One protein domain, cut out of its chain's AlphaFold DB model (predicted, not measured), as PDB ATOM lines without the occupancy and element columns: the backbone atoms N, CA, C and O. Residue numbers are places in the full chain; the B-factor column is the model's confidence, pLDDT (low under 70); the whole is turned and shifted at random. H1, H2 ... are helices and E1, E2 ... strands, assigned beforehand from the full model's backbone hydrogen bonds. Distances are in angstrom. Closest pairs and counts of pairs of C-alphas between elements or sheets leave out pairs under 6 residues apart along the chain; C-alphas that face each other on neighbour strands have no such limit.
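Overview. This is residues 20 to 100 of the 854 residues of a protein of Tetraselmis sp. GSL018 (UniProt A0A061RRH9). A loose, rod-like string of small parts has the long helix H2 reaching to one end and the strand hairpin E3-E4 at the other, with a second hairpin, E1-E2, and the short helix H1 nearer the middle. Long links without named elements join the two hairpins and the strands of the first. The printed part has 81 residues, with named elements in the order E1, E2, E3, E4, H1, H2; both two-stranded sheets, E1 - E2 and E3 - E4, are antiparallel. The class is mixed, helices and strands, with 36 residues in named elements, under half. The radius of gyration of the C-alphas is 15.7 A and the spans are 54 by 25 by 15 A.

Along the chain. E1, residues 20 to 23, begins at C-alpha 20 (211.096, 185.539, 180.848) and measures 10.0 A. E2 is residues 37 to 40, 9.7 A; E3 is 58 to 61, 7.3 A; E4 is 66 to 68, 6.8 A. H1 is residues 72 to 76, 6.6 A. H2, residues 83 to 98, measures 22.3 A and ends at C-alpha 98 (193.127, 181.098, 162.624).

Arrangement. E1 and E2 form a hairpin, antiparallel at 172 degrees; N 21 and O 39 are 2.8 A apart, within hydrogen-bond range. E3 and E4 form another, at 171 degrees, with N 59 and O 67 at 2.7 A. The closest C-alphas of E4 and H1, those of Tyr 68 and Arg 75, are 6.7 A apart. H1 and H2 are apart, as are E2 and H2. Every O i to N i+4 pair of H2 is within hydrogen-bond range; H1 has 0 of 1, and 1 of 2 O i to N i+3 pairs.

Size, cuts and confidence. The farthest C-alphas, those of Ser 63 and Ile 99, are 55.2 A apart. The links E1 to E2 and E2 to E3 are long. The printed part has no cut, and no printed residue has pLDDT under 70.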
ATOM      1  N   ALA A  20     211.092 185.290 182.279       91.12
ATOM      2  CA  ALA A  20     211.096 185.539 180.848       91.12
ATOM      3  C   ALA A  20     210.451 184.365 180.098       91.12
ATOM      4  O   ALA A  20     210.319 183.258 180.625       91.12
ATOM      5  N   VAL A  21     210.047 184.621 178.858       91.94
ATOM      6  CA  VAL A  21     209.569 183.635 177.890       91.94
ATOM      7  C   VAL A  21     210.293 183.911 176.579       91.94
ATOM      8  O   VAL A  21     210.147 184.994 176.015       91.94
ATOM      9  N   PHE A  22     211.065 182.942 176.093       91.81
ATOM     10  CA  PHE A  22     211.661 182.993 174.760       91.81
ATOM     11  C   PHE A  22     210.859 182.114 173.799       91.81
ATOM     12  O   PHE A  22     210.510 180.978 174.122       91.81
ATOM     13  N   LEU A  23     210.565 182.646 172.617       91.50
ATOM     14  CA  LEU A  23     209.800 181.991 171.564       91.50
ATOM     15  C   LEU A  23     210.645 181.914 170.293       91.50
ATOM     16  O   LEU A  23     211.381 182.840 169.958       91.50
ATOM     17  N   SER A  24     210.496 180.823 169.544       93.75
ATOM     18  CA  SER A  24     211.141 180.632 168.241       93.75
ATOM     19  C   SER A  24     210.102 180.551 167.112       93.75
ATOM     20  O   SER A  24     209.792 179.445 166.662       93.75
ATOM     21  N   PRO A  25     209.575 181.693 166.624       93.25
ATOM     22  CA  PRO A  25     208.721 181.788 165.434       93.25
ATOM     23  C   PRO A  25     209.160 180.924 164.243       93.25
ATOM     24  O   PRO A  25     208.320 180.303 163.601       93.25
ATOM     25  N   HIS A  26     210.467 180.764 164.008       89.88
ATOM     26  CA  HIS A  26     211.009 179.896 162.953       89.88
ATOM     27  C   HIS A  26     210.736 178.383 163.106       89.88
ATOM     28  O   HIS A  26     211.163 177.606 162.249       89.88
ATOM     29  N   LYS A  27     210.057 177.943 164.174       89.19
ATOM     30  CA  LYS A  27     209.527 176.575 164.328       89.19
ATOM     31  C   LYS A  27     208.068 176.427 163.880       89.19
ATOM     32  O   LYS A  27     207.607 175.301 163.733       89.19
ATOM     33  N   PHE A  28     207.345 177.527 163.674       88.06
ATOM     34  CA  PHE A  28     205.945 177.502 163.250       88.06
ATOM     35  C   PHE A  28     205.826 177.378 161.721       88.06
ATOM     36  O   PHE A  28     206.696 177.879 160.997       88.06
ATOM     37  N   PRO A  29     204.744 176.772 161.198       85.75
ATOM     38  CA  PRO A  29     204.440 176.791 159.768       85.75
ATOM     39  C   PRO A  29     204.398 178.227 159.230       85.75
ATOM     40  O   PRO A  29     203.835 179.119 159.858       85.75
ATOM     41  N   GLY A  30     205.062 178.473 158.097       83.69
ATOM     42  CA  GLY A  30     205.242 179.816 157.525       83.69
ATOM     43  C   GLY A  30     206.270 180.717 158.236       83.69
ATOM     44  O   GLY A  30     206.725 181.693 157.648       83.69
ATOM     45  N   GLY A  31     206.708 180.379 159.454       87.88
ATOM     46  CA  GLY A  31     207.607 181.208 160.267       87.88
ATOM     47  C   GLY A  31     209.097 181.136 159.912       87.88
ATOM     48  O   GLY A  31     209.899 181.826 160.535       87.88
ATOM     49  N   VAL A  32     209.511 180.306 158.948       91.25
ATOM     50  CA  VAL A  32     210.933 180.069 158.618       91.25
ATOM     51  C   VAL A  32     211.661 181.384 158.305       91.25
ATOM     52  O   VAL A  32     211.274 182.122 157.401       91.25
ATOM     53  N   GLY A  33     212.735 181.680 159.042       86.75
ATOM     54  CA  GLY A  33     213.476 182.941 158.914       86.75
ATOM     55  C   GLY A  33     212.770 184.160 159.523       86.75
ATOM     56  O   GLY A  33     212.966 185.265 159.036       86.75
ATOM     57  N   ALA A  34     211.923 183.949 160.530       91.94
ATOM     58  CA  ALA A  34     211.498 184.965 161.491       91.94
ATOM     59  C   ALA A  34     212.413 184.946 162.742       91.94
ATOM     60  O   ALA A  34     212.952 183.877 163.069       91.94
ATOM     61  N   PRO A  35     212.586 186.073 163.459       90.56
ATOM     62  CA  PRO A  35     213.502 186.184 164.592       90.56
ATOM     63  C   PRO A  35     212.993 185.414 165.816       90.56
ATOM     64  O   PRO A  35     211.836 184.990 165.882       90.56
ATOM     65  N   GLY A  36     213.864 185.230 166.809       90.75
ATOM     66  CA  GLY A  36     213.447 184.821 168.151       90.75
ATOM     67  C   GLY A  36     212.794 185.991 168.887       90.75
ATOM     68  O   GLY A  36     213.267 187.115 168.779       90.75
ATOM     69  N   ILE A  37     211.729 185.734 169.648       91.38
ATOM     70  CA  ILE A  37     211.044 186.763 170.447       91.38
ATOM     71  C   ILE A  37     211.321 186.497 171.922       91.38
ATOM     72  O   ILE A  37     210.967 185.436 172.438       91.38
ATOM     73  N   LEU A  38     211.922 187.468 172.607       90.00
ATOM     74  CA  LEU A  38     212.109 187.454 174.055       90.00
ATOM     75  C   LEU A  38     211.080 188.373 174.719       90.00
ATOM     76  O   LEU A  38     211.073 189.576 174.489       90.00
ATOM     77  N   VAL A  39     210.245 187.814 175.594       90.56
ATOM     78  CA  VAL A  39     209.355 188.583 176.470       90.56
ATOM     79  C   VAL A  39     209.872 188.432 177.897       90.56
ATOM     80  O   VAL A  39     209.703 187.377 178.505       90.56
ATOM     81  N   ALA A  40     210.515 189.464 178.440       90.38
ATOM     82  CA  ALA A  40     211.102 189.458 179.784       90.38
ATOM     83  C   ALA A  40     210.452 190.517 180.686       90.38
ATOM     84  O   ALA A  40     210.001 191.561 180.215       90.38
ATOM     85  N   LYS A  41     210.409 190.287 182.004       88.50
ATOM     86  CA  LYS A  41     209.981 191.341 182.939       88.50
ATOM     87  C   LYS A  41     211.019 192.458 182.976       88.50
ATOM     88  O   LYS A  41     212.183 192.208 183.277       88.50
ATOM     89  N   ARG A  42     210.574 193.709 182.804       86.56
ATOM     90  CA  ARG A  42     211.424 194.916 182.783       86.56
ATOM     91  C   ARG A  42     212.405 195.022 183.965       86.56
ATOM     92  O   ARG A  42     213.505 195.536 183.781       86.56
ATOM     93  N   ARG A  43     212.051 194.477 185.142       89.12
ATOM     94  CA  ARG A  43     212.914 194.392 186.345       89.12
ATOM     95  C   ARG A  43     214.241 193.642 186.131       89.12
ATOM     96  O   ARG A  43     215.181 193.895 186.867       89.12
ATOM     97  N   LEU A  44     214.292 192.721 185.165       87.81
ATOM     98  CA  LEU A  44     215.449 191.865 184.864       87.81
ATOM     99  C   LEU A  44     216.426 192.536 183.887       87.81
ATOM    100  O   LEU A  44     217.599 192.191 183.849       87.81
ATOM    101  N   LEU A  45     215.947 193.515 183.114       86.06
ATOM    102  CA  LEU A  45     216.751 194.319 182.195       86.06
ATOM    103  C   LEU A  45     217.398 195.482 182.971       86.06
ATOM    104  O   LEU A  45     217.094 196.648 182.730       86.06
ATOM    105  N   SER A  46     218.202 195.158 183.988       84.50
ATOM    106  CA  SER A  46     218.806 196.122 184.924       84.50
ATOM    107  C   SER A  46     220.106 196.750 184.426       84.50
ATOM    108  O   SER A  46     220.487 197.805 184.925       84.50
ATOM    109  N   ASN A  47     220.781 196.130 183.454       82.38
ATOM    110  CA  ASN A  47     222.043 196.626 182.902       82.38
ATOM    111  C   ASN A  47     221.881 198.047 182.333       82.38
ATOM    112  O   ASN A  47     220.813 198.399 181.827       82.38
ATOM    113  N   HIS A  48     222.949 198.848 182.376       80.62
ATOM    114  CA  HIS A  48     223.003 200.170 181.732       80.62
ATOM    115  C   HIS A  48     223.500 200.095 180.277       80.62
ATOM    116  O   HIS A  48     223.079 200.894 179.444       80.62
ATOM    117  N   VAL A  49     224.335 199.097 179.980       84.69
ATOM    118  CA  VAL A  49     224.894 198.763 178.659       84.69
ATOM    119  C   VAL A  49     224.119 197.566 178.082       84.69
ATOM    120  O   VAL A  49     223.763 196.676 178.863       84.69
ATOM    121  N   PRO A  50     223.833 197.515 176.769       84.69
ATOM    122  CA  PRO A  50     223.191 196.361 176.149       84.69
ATOM    123  C   PRO A  50     224.082 195.124 176.081       84.69
ATOM    124  O   PRO A  50     225.308 195.202 176.066       84.69
ATOM    125  N   SER A  51     223.425 193.976 175.941       82.81
ATOM    126  CA  SER A  51     224.039 192.652 175.793       82.81
ATOM    127  C   SER A  51     224.906 192.524 174.530       82.81
ATOM    128  O   SER A  51     225.821 191.707 174.489       82.81
ATOM    129  N   SER A  52     224.617 193.324 173.498       80.50
ATOM    130  CA  SER A  52     225.395 193.423 172.258       80.50
ATOM    131  C   SER A  52     225.274 194.850 171.695       80.50
ATOM    132  O   SER A  52     224.271 195.155 171.045       80.50
ATOM    133  N   PRO A  53     226.237 195.756 171.962       80.31
ATOM    134  CA  PRO A  53     226.191 197.134 171.475       80.31
ATOM    135  C   PRO A  53     226.129 197.220 169.946       80.31
ATOM    136  O   PRO A  53     226.939 196.620 169.241       80.31
ATOM    137  N   GLY A  54     225.178 197.999 169.431       79.12
ATOM    138  CA  GLY A  54     224.956 198.169 167.993       79.12
ATOM    139  C   GLY A  54     224.485 199.572 167.618       79.12
ATOM    140  O   GLY A  54     224.148 200.389 168.481       79.12
ATOM    141  N   GLY A  55     224.433 199.857 166.314       77.06
ATOM    142  CA  GLY A  55     223.824 201.088 165.802       77.06
ATOM    143  C   GLY A  55     222.384 201.240 166.309       77.06
ATOM    144  O   GLY A  55     221.683 200.247 166.472       77.06
ATOM    145  N   GLY A  56     221.967 202.466 166.625       78.62
ATOM    146  CA  GLY A  56     220.659 202.740 167.233       78.62
ATOM    147  C   GLY A  56     220.588 202.544 168.754       78.62
ATOM    148  O   GLY A  56     219.788 203.212 169.390       78.62
ATOM    149  N   THR A  57     221.456 201.731 169.375       84.56
ATOM    150  CA  THR A  57     221.425 201.519 170.845       84.56
ATOM    151  C   THR A  57     221.995 202.692 171.652       84.56
ATOM    152  O   THR A  57     221.684 202.851 172.835       84.56
ATOM    153  N   VAL A  58     222.850 203.505 171.021       85.69
ATOM    154  CA  VAL A  58     223.561 204.640 171.625       85.69
ATOM    155  C   VAL A  58     222.738 205.916 171.452       85.69
ATOM    156  O   VAL A  58     222.430 206.313 170.332       85.69
ATOM    157  N   PHE A  59     222.421 206.571 172.567       85.25
ATOM    158  CA  PHE A  59     221.767 207.878 172.625       85.25
ATOM    159  C   PHE A  59     222.743 209.022 172.311       85.25
ATOM    160  O   PHE A  59     222.399 209.947 171.578       85.25
ATOM    161  N   PHE A  60     223.960 208.974 172.868       86.06
ATOM    162  CA  PHE A  60     224.981 210.007 172.672       86.06
ATOM    163  C   PHE A  60     226.394 209.453 172.899       86.06
ATOM    164  O   PHE A  60     226.569 208.510 173.670       86.06
ATOM    165  N   VAL A  61     227.404 210.045 172.259       88.06
ATOM    166  CA  VAL A  61     228.818 209.656 172.390       88.06
ATOM    167  C   VAL A  61     229.724 210.883 172.279       88.06
ATOM    168  O   VAL A  61     229.466 211.778 171.474       88.06
ATOM    169  N   THR A  62     230.781 210.920 173.088       88.12
ATOM    170  CA  THR A  62     231.860 211.916 173.047       88.12
ATOM    171  C   THR A  62     233.215 211.215 172.876       88.12
ATOM    172  O   THR A  62     233.278 210.012 172.626       88.12
ATOM    173  N   SER A  63     234.319 211.950 173.009       85.44
ATOM    174  CA  SER A  63     235.669 211.382 173.108       85.44
ATOM    175  C   SER A  63     235.933 210.604 174.408       85.44
ATOM    176  O   SER A  63     236.940 209.905 174.481       85.44
ATOM    177  N   GLU A  64     235.071 210.734 175.423       84.62
ATOM    178  CA  GLU A  64     235.329 210.285 176.805       84.62
ATOM    179  C   GLU A  64     234.171 209.483 177.436       84.62
ATOM    180  O   GLU A  64     234.417 208.614 178.268       84.62
ATOM    181  N   ASP A  65     232.917 209.734 177.039       85.31
ATOM    182  CA  ASP A  65     231.695 209.109 177.576       85.31
ATOM    183  C   ASP A  65     230.788 208.613 176.435       85.31
ATOM    184  O   ASP A  65     230.802 209.134 175.317       85.31
ATOM    185  N   HIS A  66     229.953 207.616 176.720       84.94
ATOM    186  CA  HIS A  66     228.894 207.173 175.819       84.94
ATOM    187  C   HIS A  66     227.662 206.718 176.603       84.94
ATOM    188  O   HIS A  66     227.738 205.980 177.584       84.94
ATOM    189  N   ARG A  67     226.487 207.148 176.143       86.38
ATOM    190  CA  ARG A  67     225.203 206.906 176.802       86.38
ATOM    191  C   ARG A  67     224.313 206.089 175.891       86.38
ATOM    192  O   ARG A  67     224.099 206.460 174.741       86.38
ATOM    193  N   TYR A  68     223.771 204.996 176.411       87.56
ATOM    194  CA  TYR A  68     222.791 204.165 175.715       87.56
ATOM    195  C   TYR A  68     221.361 204.687 175.909       87.56
ATOM    196  O   TYR A  68     221.098 205.475 176.821       87.56
ATOM    197  N   LEU A  69     220.435 204.240 175.059       84.31
ATOM    198  CA  LEU A  69     219.008 204.538 175.197       84.31
ATOM    199  C   LEU A  69     218.463 204.095 176.568       84.31
ATOM    200  O   LEU A  69     218.786 203.022 177.078       84.31
ATOM    201  N   SER A  70     217.579 204.909 177.147       83.31
ATOM    202  CA  SER A  70     216.847 204.575 178.378       83.31
ATOM    203  C   SER A  70     215.714 203.566 178.138       83.31
ATOM    204  O   SER A  70     215.315 202.843 179.059       83.31
ATOM    205  N   ALA A  71     215.222 203.481 176.898       85.00
ATOM    206  CA  ALA A  71     214.283 202.470 176.437       85.00
ATOM    207  C   ALA A  71     214.965 201.092 176.393       85.00
ATOM    208  O   ALA A  71     215.668 200.744 175.450       85.00
ATOM    209  N   ARG A  72     214.745 200.290 177.443       84.69
ATOM    210  CA  ARG A  72     215.379 198.969 177.645       84.69
ATOM    211  C   ARG A  72     215.084 197.947 176.546       84.69
ATOM    212  O   ARG A  72     215.781 196.949 176.471       84.69
ATOM    213  N   GLU A  73     214.040 198.159 175.754       84.31
ATOM    214  CA  GLU A  73     213.662 197.284 174.642       84.31
ATOM    215  C   GLU A  73     214.475 197.660 173.386       84.31
ATOM    216  O   GLU A  73     215.282 196.857 172.926       84.31
ATOM    217  N   GLU A  74     214.393 198.920 172.940       83.06
ATOM    218  CA  GLU A  74     215.191 199.488 171.834       83.06
ATOM    219  C   GLU A  74     216.707 199.330 172.041       83.06
ATOM    220  O   GLU A  74     217.459 199.106 171.095       83.06
ATOM    221  N   ARG A  75     217.174 199.424 173.292       86.00
ATOM    222  CA  ARG A  75     218.596 199.314 173.623       86.00
ATOM    223  C   ARG A  75     219.171 197.917 173.370       86.00
ATOM    224  O   ARG A  75     220.323 197.822 172.963       86.00
ATOM    225  N   GLU A  76     218.418 196.844 173.625       85.00
ATOM    226  CA  GLU A  76     218.900 195.476 173.360       85.00
ATOM    227  C   GLU A  76     218.692 195.062 171.885       85.00
ATOM    228  O   GLU A  76     219.321 194.110 171.428       85.00
ATOM    229  N   GLU A  77     217.859 195.779 171.118       79.38
ATOM    230  CA  GLU A  77     217.592 195.519 169.692       79.38
ATOM    231  C   GLU A  77     218.572 196.267 168.762       79.38
ATOM    232  O   GLU A  77     218.192 197.046 167.886       79.38
ATOM    233  N   GLY A  78     219.872 196.053 168.971       76.25
ATOM    234  CA  GLY A  78     220.919 196.786 168.259       76.25
ATOM    235  C   GLY A  78     221.063 196.444 166.773       76.25
ATOM    236  O   GLY A  78     221.171 195.281 166.388       76.25
ATOM    237  N   GLY A  79     221.169 197.483 165.939       77.94
ATOM    238  CA  GLY A  79     221.320 197.390 164.487       77.94
ATOM    239  C   GLY A  79     220.087 197.892 163.735       77.94
ATOM    240  O   GLY A  79     219.408 198.823 164.158       77.94
ATOM    241  N   THR A  80     219.808 197.300 162.574       80.19
ATOM    242  CA  THR A  80     218.536 197.504 161.868       80.19
ATOM    243  C   THR A  80     217.558 196.422 162.308       80.19
ATOM    244  O   THR A  80     217.836 195.243 162.099       80.19
ATOM    245  N   GLN A  81     216.423 196.822 162.891       78.06
ATOM    246  CA  GLN A  81     215.363 195.906 163.327       78.06
ATOM    247  C   GLN A  81     214.933 194.968 162.188       78.06
ATOM    248  O   GLN A  81     214.746 195.404 161.046       78.06
ATOM    249  N   ASP A  82     214.714 193.687 162.492       84.94
ATOM    250  CA  ASP A  82     214.236 192.709 161.509       84.94
ATOM    251  C   ASP A  82     212.725 192.863 161.274       84.94
ATOM    252  O   ASP A  82     211.902 192.060 161.719       84.94
ATOM    253  N   ILE A  83     212.344 193.930 160.569       89.12
ATOM    254  CA  ILE A  83     210.946 194.259 160.258       89.12
ATOM    255  C   ILE A  83     210.300 193.140 159.422       89.12
ATOM    256  O   ILE A  83     209.151 192.767 159.658       89.12
ATOM    257  N   VAL A  84     211.028 192.567 158.457       90.44
ATOM    258  CA  VAL A  84     210.497 191.538 157.546       90.44
ATOM    259  C   VAL A  84     210.286 190.212 158.274       90.44
ATOM    260  O   VAL A  84     209.235 189.583 158.118       90.44
ATOM    261  N   GLY A  85     211.248 189.788 159.090       89.25
ATOM    262  CA  GLY A  85     211.110 188.615 159.938       89.25
ATOM    263  C   GLY A  85     210.082 188.820 161.049       89.25
ATOM    264  O   GLY A  85     209.331 187.891 161.331       89.25
ATOM    265  N   SER A  86     209.945 190.023 161.613       90.75
ATOM    266  CA  SER A  86     208.899 190.349 162.597       90.75
ATOM    267  C   SER A  86     207.493 190.272 161.996       90.75
ATOM    268  O   SER A  86     206.601 189.668 162.590       90.75
ATOM    269  N   ILE A  87     207.301 190.772 160.769       91.62
ATOM    270  CA  ILE A  87     206.056 190.565 160.010       91.62
ATOM    271  C   ILE A  87     205.830 189.064 159.753       91.62
ATOM    272  O   ILE A  87     204.710 188.577 159.897       91.62
ATOM    273  N   ARG A  88     206.880 188.292 159.438       91.06
ATOM    274  CA  ARG A  88     206.780 186.830 159.270       91.06
ATOM    275  C   ARG A  88     206.452 186.099 160.578       91.06
ATOM    276  O   ARG A  88     205.684 185.141 160.541       91.06
ATOM    277  N   ALA A  89     206.959 186.562 161.722       92.94
ATOM    278  CA  ALA A  89     206.587 186.054 163.040       92.94
ATOM    279  C   ALA A  89     205.100 186.304 163.312       92.94
ATOM    280  O   ALA A  89     204.382 185.369 163.657       92.94
ATOM    281  N   ALA A  90     204.629 187.537 163.092       91.75
ATOM    282  CA  ALA A  90     203.223 187.897 163.244       91.75
ATOM    283  C   ALA A  90     202.318 187.033 162.349       91.75
ATOM    284  O   ALA A  90     201.373 186.432 162.850       91.75
ATOM    285  N   MET A  91     202.650 186.867 161.062       90.50
ATOM    286  CA  MET A  91     201.897 185.987 160.156       90.50
ATOM    287  C   MET A  91     201.885 184.521 160.619       90.50
ATOM    288  O   MET A  91     200.848 183.869 160.533       90.50
ATOM    289  N   ALA A  92     202.995 183.996 161.149       90.88
ATOM    290  CA  ALA A  92     203.041 182.633 161.682       90.88
ATOM    291  C   ALA A  92     202.154 182.457 162.932       90.88
ATOM    292  O   ALA A  92     201.511 181.416 163.089       90.88
ATOM    293  N   PHE A  93     202.054 183.480 163.791       90.31
ATOM    294  CA  PHE A  93     201.074 183.497 164.881       90.31
ATOM    295  C   PHE A  93     199.637 183.612 164.366       90.31
ATOM    296  O   PHE A  93     198.800 182.840 164.819       90.31
ATOM    297  N   MET A  94     199.360 184.470 163.378       89.38
ATOM    298  CA  MET A  94     198.026 184.601 162.773       89.38
ATOM    299  C   MET A  94     197.537 183.281 162.160       89.38
ATOM    300  O   MET A  94     196.396 182.902 162.391       89.38
ATOM    301  N   VAL A  95     198.397 182.533 161.455       87.50
ATOM    302  CA  VAL A  95     198.061 181.194 160.920       87.50
ATOM    303  C   VAL A  95     197.758 180.204 162.051       87.50
ATOM    304  O   VAL A  95     196.771 179.470 162.004       87.50
ATOM    305  N   LYS A  96     198.581 180.200 163.106       88.56
ATOM    306  CA  LYS A  96     198.389 179.362 164.303       88.56
ATOM    307  C   LYS A  96     197.120 179.740 165.093       88.56
ATOM    308  O   LYS A  96     196.562 178.900 165.798       88.56
ATOM    309  N   GLU A  97     196.691 180.993 165.011       88.19
ATOM    310  CA  GLU A  97     195.492 181.523 165.659       88.19
ATOM    311  C   GLU A  97     194.229 181.225 164.844       88.19
ATOM    312  O   GLU A  97     193.271 180.711 165.413       88.19
ATOM    313  N   SER A  98     194.256 181.406 163.518       88.50
ATOM    314  CA  SER A  98     193.127 181.098 162.624       88.50
ATOM    315  C   SER A  98     192.764 179.611 162.566       88.50
ATOM    316  O   SER A  98     191.623 179.278 162.273       88.50
ATOM    317  N   ILE A  99     193.720 178.717 162.847       88.81
ATOM    318  CA  ILE A  99     193.472 177.268 162.988       88.81
ATOM    319  C   ILE A  99     192.909 176.933 164.384       88.81
ATOM    320  O   ILE A  99     192.216 175.936 164.557       88.81
ATOM    321  N   GLY A 100     193.176 177.773 165.388       88.44
ATOM    322  CA  GLY A 100     192.776 177.549 166.774       88.44
ATOM    323  C   GLY A 100     193.721 176.605 167.527       88.44
ATOM    324  O   GLY A 100     194.037 175.496 167.101       88.44
TER     325      GLY A 100